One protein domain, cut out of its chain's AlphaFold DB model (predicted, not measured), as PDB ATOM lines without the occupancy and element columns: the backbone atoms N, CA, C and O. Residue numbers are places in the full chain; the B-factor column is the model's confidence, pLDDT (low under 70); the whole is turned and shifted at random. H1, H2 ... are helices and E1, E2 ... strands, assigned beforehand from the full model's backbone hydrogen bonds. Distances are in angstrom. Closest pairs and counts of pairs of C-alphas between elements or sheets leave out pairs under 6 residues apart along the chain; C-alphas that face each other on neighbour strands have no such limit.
ATOM      1  N   ILE A 115     -17.578  31.329 -11.081       93.31
ATOM      2  CA  ILE A 115     -18.586  30.654 -11.896       93.31
ATOM      3  C   ILE A 115     -19.360  29.723 -10.962       93.31
ATOM      4  O   ILE A 115     -18.753  28.989 -10.181       93.31
ATOM      5  N   LEU A 116     -20.679  29.857 -10.972       95.19
ATOM      6  CA  LEU A 116     -21.604  29.058 -10.177       95.19
ATOM      7  C   LEU A 116     -22.220  27.965 -11.038       95.19
ATOM      8  O   LEU A 116     -22.327  26.841 -10.570       95.19
ATOM      9  N   ASP A 117     -22.604  28.313 -12.267       95.38
ATOM     10  CA  ASP A 117     -23.221  27.383 -13.204       95.38
ATOM     11  C   ASP A 117     -23.042  27.849 -14.655       95.38
ATOM     12  O   ASP A 117     -22.852  29.048 -14.909       95.38
ATOM     13  N   ILE A 118     -23.087  26.904 -15.592       95.94
ATOM     14  CA  ILE A 118     -22.981  27.127 -17.034       95.94
ATOM     15  C   ILE A 118     -24.067  26.305 -17.725       95.94
ATOM     16  O   ILE A 118     -24.048  25.079 -17.698       95.94
ATOM     17  N   GLU A 119     -24.968  26.990 -18.415       95.56
ATOM     18  CA  GLU A 119     -26.130  26.383 -19.057       95.56
ATOM     19  C   GLU A 119     -26.277  26.864 -20.510       95.56
ATOM     20  O   GLU A 119     -25.624  27.814 -20.965       95.56
ATOM     21  N   PHE A 120     -27.167  26.219 -21.268       95.81
ATOM     22  CA  PHE A 120     -27.635  26.793 -22.529       95.81
ATOM     23  C   PHE A 120     -28.387  28.102 -22.275       95.81
ATOM     24  O   PHE A 120     -28.924  28.339 -21.200       95.81
ATOM     25  N   ILE A 121     -28.420  28.973 -23.280       96.62
ATOM     26  CA  ILE A 121     -29.102  30.264 -23.171       96.62
ATOM     27  C   ILE A 121     -30.615  30.023 -23.170       96.62
ATOM     28  O   ILE A 121     -31.158  29.591 -24.185       96.62
ATOM     29  N   TYR A 122     -31.278  30.325 -22.052       94.81
ATOM     30  CA  TYR A 122     -32.744  30.287 -21.934       94.81
ATOM     31  C   TYR A 122     -33.334  31.556 -21.308       94.81
ATOM     32  O   TYR A 122     -34.512  31.836 -21.510       94.81
ATOM     33  N   LEU A 123     -32.553  32.344 -20.557       95.94
ATOM     34  CA  LEU A 123     -33.062  33.577 -19.956       95.94
ATOM     35  C   LEU A 123     -33.412  34.608 -21.030       95.94
ATOM     36  O   LEU A 123     -32.548  35.026 -21.807       95.94
ATOM     37  N   GLN A 124     -34.656  35.093 -20.997       96.12
ATOM     38  CA  GLN A 124     -35.182  36.041 -21.980       96.12
ATOM     39  C   GLN A 124     -34.310  37.297 -22.110       96.12
ATOM     40  O   GLN A 124     -34.001  37.714 -23.219       96.12
ATOM     41  N   GLY A 125     -33.793  37.830 -20.996       95.44
ATOM     42  CA  GLY A 125     -32.906  38.998 -21.027       95.44
ATOM     43  C   GLY A 125     -31.602  38.780 -21.810       95.44
ATOM     44  O   GLY A 125     -31.094  39.714 -22.423       95.44
ATOM     45  N   LEU A 126     -31.066  37.553 -21.846       96.88
ATOM     46  CA  LEU A 126     -29.889  37.230 -22.663       96.88
ATOM     47  C   LEU A 126     -30.258  37.019 -24.135       96.88
ATOM     48  O   LEU A 126     -29.487  37.397 -25.016       96.88
ATOM     49  N   ILE A 127     -31.439  36.458 -24.403       96.56
ATOM     50  CA  ILE A 127     -31.982  36.309 -25.761       96.56
ATOM     51  C   ILE A 127     -32.222  37.689 -26.383       96.56
ATOM     52  O   ILE A 127     -31.806  37.945 -27.512       96.56
ATOM     53  N   ASP A 128     -32.841  38.599 -25.635       97.00
ATOM     54  CA  ASP A 128     -33.109  39.965 -26.081       97.00
ATOM     55  C   ASP A 128     -31.814  40.757 -26.250       97.00
ATOM     56  O   ASP A 128     -31.667  41.504 -27.217       97.00
ATOM     57  N   TYR A 129     -30.824  40.534 -25.378       96.94
ATOM     58  CA  TYR A 129     -29.494  41.103 -25.558       96.94
ATOM     59  C   TYR A 129     -28.854  40.650 -26.878       96.94
ATOM     60  O   TYR A 129     -28.403  41.502 -27.641       96.94
ATOM     61  N   LEU A 130     -28.871  39.350 -27.206       96.62
ATOM     62  CA  LEU A 130     -28.377  38.851 -28.500       96.62
ATOM     63  C   LEU A 130     -29.092  39.523 -29.679       96.62
ATOM     64  O   LEU A 130     -28.428  40.020 -30.591       96.62
ATOM     65  N   LYS A 131     -30.429  39.611 -29.624       96.38
ATOM     66  CA  LYS A 131     -31.238  40.285 -30.651       96.38
ATOM     67  C   LYS A 131     -30.849  41.755 -30.804       96.38
ATOM     68  O   LYS A 131     -30.606  42.196 -31.920       96.38
ATOM     69  N   SER A 132     -30.700  42.492 -29.701       97.56
ATOM     70  CA  SER A 132     -30.295  43.909 -29.715       97.56
ATOM     71  C   SER A 132     -28.908  44.142 -30.326       97.56
ATOM     72  O   SER A 132     -28.600  45.235 -30.796       97.56
ATOM     73  N   ARG A 133     -28.055  43.110 -30.325       96.06
ATOM     74  CA  ARG A 133     -26.714  43.128 -30.920       96.06
ATOM     75  C   ARG A 133     -26.698  42.573 -32.349       96.06
ATOM     76  O   ARG A 133     -25.613  42.393 -32.893       96.06
ATOM     77  N   ASN A 134     -27.868  42.318 -32.944       97.06
ATOM     78  CA  ASN A 134     -28.047  41.687 -34.255       97.06
ATOM     79  C   ASN A 134     -27.343  40.324 -34.374       97.06
ATOM     80  O   ASN A 134     -26.846  39.960 -35.439       97.06
ATOM     81  N   ILE A 135     -27.296  39.560 -33.279       96.56
ATOM     82  CA  ILE A 135     -26.737  38.206 -33.260       96.56
ATOM     83  C   ILE A 135     -27.901  37.212 -33.354       96.56
ATOM     84  O   ILE A 135     -28.718  37.157 -32.429       96.56
ATOM     85  N   PRO A 136     -27.994  36.402 -34.428       96.38
ATOM     86  CA  PRO A 136     -29.009  35.360 -34.525       96.38
ATOM     87  C   PRO A 136     -28.917  34.397 -33.341       96.38
ATOM     88  O   PRO A 136     -27.819  33.981 -32.960       96.38
ATOM     89  N   PHE A 137     -30.066  34.015 -32.776       94.19
ATOM     90  CA  PHE A 137     -30.112  33.178 -31.573       94.19
ATOM     91  C   PHE A 137     -29.328  31.870 -31.740       94.19
ATOM     92  O   PHE A 137     -28.551  31.519 -30.857       94.19
ATOM     93  N   GLU A 138     -29.440  31.211 -32.894       95.19
ATOM     94  CA  GLU A 138     -28.709  29.971 -33.185       95.19
ATOM     95  C   GLU A 138     -27.184  30.157 -33.164       95.19
ATOM     96  O   GLU A 138     -26.455  29.318 -32.635       95.19
ATOM     97  N   ILE A 139     -26.688  31.293 -33.665       95.06
ATOM     98  CA  ILE A 139     -25.259  31.631 -33.619       95.06
ATOM     99  C   ILE A 139     -24.832  31.912 -32.176       95.06
ATOM    100  O   ILE A 139     -23.836  31.359 -31.707       95.06
ATOM    101  N   GLY A 140     -25.609  32.714 -31.444       94.12
ATOM    102  CA  GLY A 140     -25.348  32.997 -30.032       94.12
ATOM    103  C   GLY A 140     -25.333  31.726 -29.180       94.12
ATOM    104  O   GLY A 140     -24.422  31.529 -28.386       94.12
ATOM    105  N   ARG A 141     -26.287  30.814 -29.388       93.69
ATOM    106  CA  ARG A 141     -26.370  29.526 -28.685       93.69
ATOM    107  C   ARG A 141     -25.223  28.586 -29.043       93.69
ATOM    108  O   ARG A 141     -24.766  27.835 -28.183       93.69
ATOM    109  N   LYS A 142     -24.745  28.616 -30.290       94.38
ATOM    110  CA  LYS A 142     -23.614  27.793 -30.732       94.38
ATOM    111  C   LYS A 142     -22.330  28.161 -29.983       94.38
ATOM    112  O   LYS A 142     -21.674  27.266 -29.457       94.38
ATOM    113  N   TYR A 143     -22.009  29.453 -29.899       94.19
ATOM    114  CA  TYR A 143     -20.707  29.933 -29.406       94.19
ATOM    115  C   TYR A 143     -20.701  30.447 -27.964       94.19
ATOM    116  O   TYR A 143     -19.643  30.489 -27.340       94.19
ATOM    117  N   CYS A 144     -21.855  30.825 -27.422       95.62
ATOM    118  CA  CYS A 144     -21.968  31.349 -26.067       95.62
ATOM    119  C   CYS A 144     -22.749  30.386 -25.164       95.62
ATOM    120  O   CYS A 144     -23.495  29.504 -25.606       95.62
ATOM    121  N   ARG A 145     -22.592  30.583 -23.859       96.06
ATOM    122  CA  ARG A 145     -23.370  29.929 -22.805       96.06
ATOM    123  C   ARG A 145     -23.943  30.971 -21.862       96.06
ATOM    124  O   ARG A 145     -23.410  32.072 -21.744       96.06
ATOM    125  N   GLN A 146     -25.024  30.622 -21.182       97.06
ATOM    126  CA  GLN A 146     -25.492  31.387 -20.040       97.06
ATOM    127  C   GLN A 146     -24.639  31.006 -18.833       97.06
ATOM    128  O   GLN A 146     -24.537  29.834 -18.488       97.06
ATOM    129  N   VAL A 147     -24.023  31.995 -18.195       97.06
ATOM    130  CA  VAL A 147     -23.130  31.780 -17.057       97.06
ATOM    131  C   VAL A 147     -23.696  32.477 -15.838       97.06
ATOM    132  O   VAL A 147     -23.799  33.705 -15.805       97.06
ATOM    133  N   TRP A 148     -24.009  31.695 -14.813       96.81
ATOM    134  CA  TRP A 148     -24.298  32.208 -13.484       96.81
ATOM    135  C   TRP A 148     -22.988  32.425 -12.743       96.81
ATOM    136  O   TRP A 148     -22.167  31.515 -12.631       96.81
ATOM    137  N   TYR A 149     -22.778  33.622 -12.199       95.12
ATOM    138  CA  TYR A 149     -21.565  33.934 -11.451       95.12
ATOM    139  C   TYR A 149     -21.841  34.723 -10.173       95.12
ATOM    140  O   TYR A 149     -22.776  35.514 -10.059       95.12
ATOM    141  N   GLY A 150     -20.996  34.486  -9.176       93.94
ATOM    142  CA  GLY A 150     -20.995  35.194  -7.909       93.94
ATOM    143  C   GLY A 150     -19.974  36.325  -7.905       93.94
ATOM    144  O   GLY A 150     -18.806  36.114  -8.243       93.94
ATOM    145  N   PHE A 151     -20.384  37.509  -7.454       91.31
ATOM    146  CA  PHE A 151     -19.500  38.649  -7.217       91.31
ATOM    147  C   PHE A 151     -19.967  39.442  -5.991       91.31
ATOM    148  O   PHE A 151     -21.134  39.798  -5.884       91.31
ATOM    149  N   LYS A 152     -19.058  39.710  -5.041       86.12
ATOM    150  CA  LYS A 152     -19.351  40.443  -3.786       86.12
ATOM    151  C   LYS A 152     -20.626  39.955  -3.065       86.12
ATOM    152  O   LYS A 152     -21.489  40.755  -2.726       86.12
ATOM    153  N   ALA A 153     -20.740  38.639  -2.862       82.56
ATOM    154  CA  ALA A 153     -21.889  37.972  -2.229       82.56
ATOM    155  C   ALA A 153     -23.244  38.115  -2.958       82.56
ATOM    156  O   ALA A 153     -24.256  37.648  -2.451       82.56
ATOM    157  N   LYS A 154     -23.266  38.692  -4.166       88.75
ATOM    158  CA  LYS A 154     -24.435  38.726  -5.050       88.75
ATOM    159  C   LYS A 154     -24.275  37.717  -6.187       88.75
ATOM    160  O   LYS A 154     -23.148  37.375  -6.561       88.75
ATOM    161  N   ARG A 155     -25.403  37.245  -6.720       93.88
ATOM    162  CA  ARG A 155     -25.480  36.351  -7.884       93.88
ATOM    163  C   ARG A 155     -25.912  37.162  -9.104       93.88
ATOM    164  O   ARG A 155     -26.790  38.010  -8.992       93.88
ATOM    165  N   PHE A 156     -25.283  36.889 -10.236       95.69
ATOM    166  CA  PHE A 156     -25.524  37.535 -11.523       95.69
ATOM    167  C   PHE A 156     -25.544  36.472 -12.626       95.69
ATOM    168  O   PHE A 156     -25.036  35.367 -12.422       95.69
ATOM    169  N   PHE A 157     -26.086  36.821 -13.790       95.38
ATOM    170  CA  PHE A 157     -26.023  36.009 -15.003       95.38
ATOM    171  C   PHE A 157     -25.486  36.842 -16.169       95.38
ATOM    172  O   PHE A 157     -25.690  38.056 -16.216       95.38
ATOM    173  N   ALA A 158     -24.783  36.201 -17.100       96.62
ATOM    174  CA  ALA A 158     -24.249  36.834 -18.305       96.62
ATOM    175  C   ALA A 158     -24.104  35.823 -19.453       96.62
ATOM    176  O   ALA A 158     -24.200  34.615 -19.241       96.62
ATOM    177  N   LEU A 159     -23.825  36.323 -20.659       96.56
ATOM    178  CA  LEU A 159     -23.288  35.502 -21.745       96.56
ATOM    179  C   LEU A 159     -21.794  35.266 -21.509       96.56
ATOM    180  O   LEU A 159     -21.032  36.219 -21.353       96.56
ATOM    181  N   GLY A 160     -21.383  34.003 -21.496       94.88
ATOM    182  CA  GLY A 160     -19.986  33.594 -21.419       94.88
ATOM    183  C   GLY A 160     -19.522  32.928 -22.706       94.88
ATOM    184  O   GLY A 160     -20.279  32.185 -23.331       94.88
ATOM    185  N   LEU A 161     -18.268  33.185 -23.069       93.75
ATOM    186  CA  LEU A 161     -17.547  32.457 -24.105       93.75
ATOM    187  C   LEU A 161     -16.519  31.552 -23.432       93.75
ATOM    188  O   LEU A 161     -15.838  31.964 -22.490       93.75
ATOM    189  N   GLU A 162     -16.426  30.317 -23.905       89.69
ATOM    190  CA  GLU A 162     -15.444  29.363 -23.409       89.69
ATOM    191  C   GLU A 162     -14.061  29.679 -23.993       89.69
ATOM    192  O   GLU A 162     -13.912  29.884 -25.197       89.69
TER     193      GLU A 162
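This is residues 115 to 162 of the 166 residues of the protein "ZnF_CHCC domain-containing protein" of Salegentibacter salarius (UniProt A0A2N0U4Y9). A strongly twisted antiparallel sheet, order E1 - E2 - E3, makes most of the length, with two short helices, H1 and H2, set as a corner at one end. The 48 printed residues run E1, H1, H2, E2, E3, class mixed; the whole is compact, radius of gyration of the C-alphas 10.9 A, spans 33 by 19 by 14 A.

Start at E1, residues 115 to 119, antiparallel to E2, residues 144 to 151; N 119 and O 146 are 2.9 A apart. H1, residues 124 to 132, and H2, residues 137 to 143, touch only at the corner, about perpendicular at 83 degrees; Leu 130 and Phe 137 have the closest C-alphas, 6.7 A. Each only grazes the sheet. E2 forms a hairpin with E3, residues 154 to 161; N 147 and O 158 are 2.8 A apart. In both helices every O i to N i+4 pair is within hydrogen-bond range.

Find C-alpha 115 at (-18.586, 30.654, -11.896); E1 runs 11.2 A, H1 12.1 A, H2 10.2 A, E2 20.4 A. E3 runs 21.2 A to C-alpha 161 at (-17.547, 32.457, -24.105), and bends by 55 degrees at residue 158.

The printed part has no cut, its four links are tight, and no printed residue is under pLDDT 70. The farthest C-alphas, of Pro 136 and Ala 153, are 33.2 A apart.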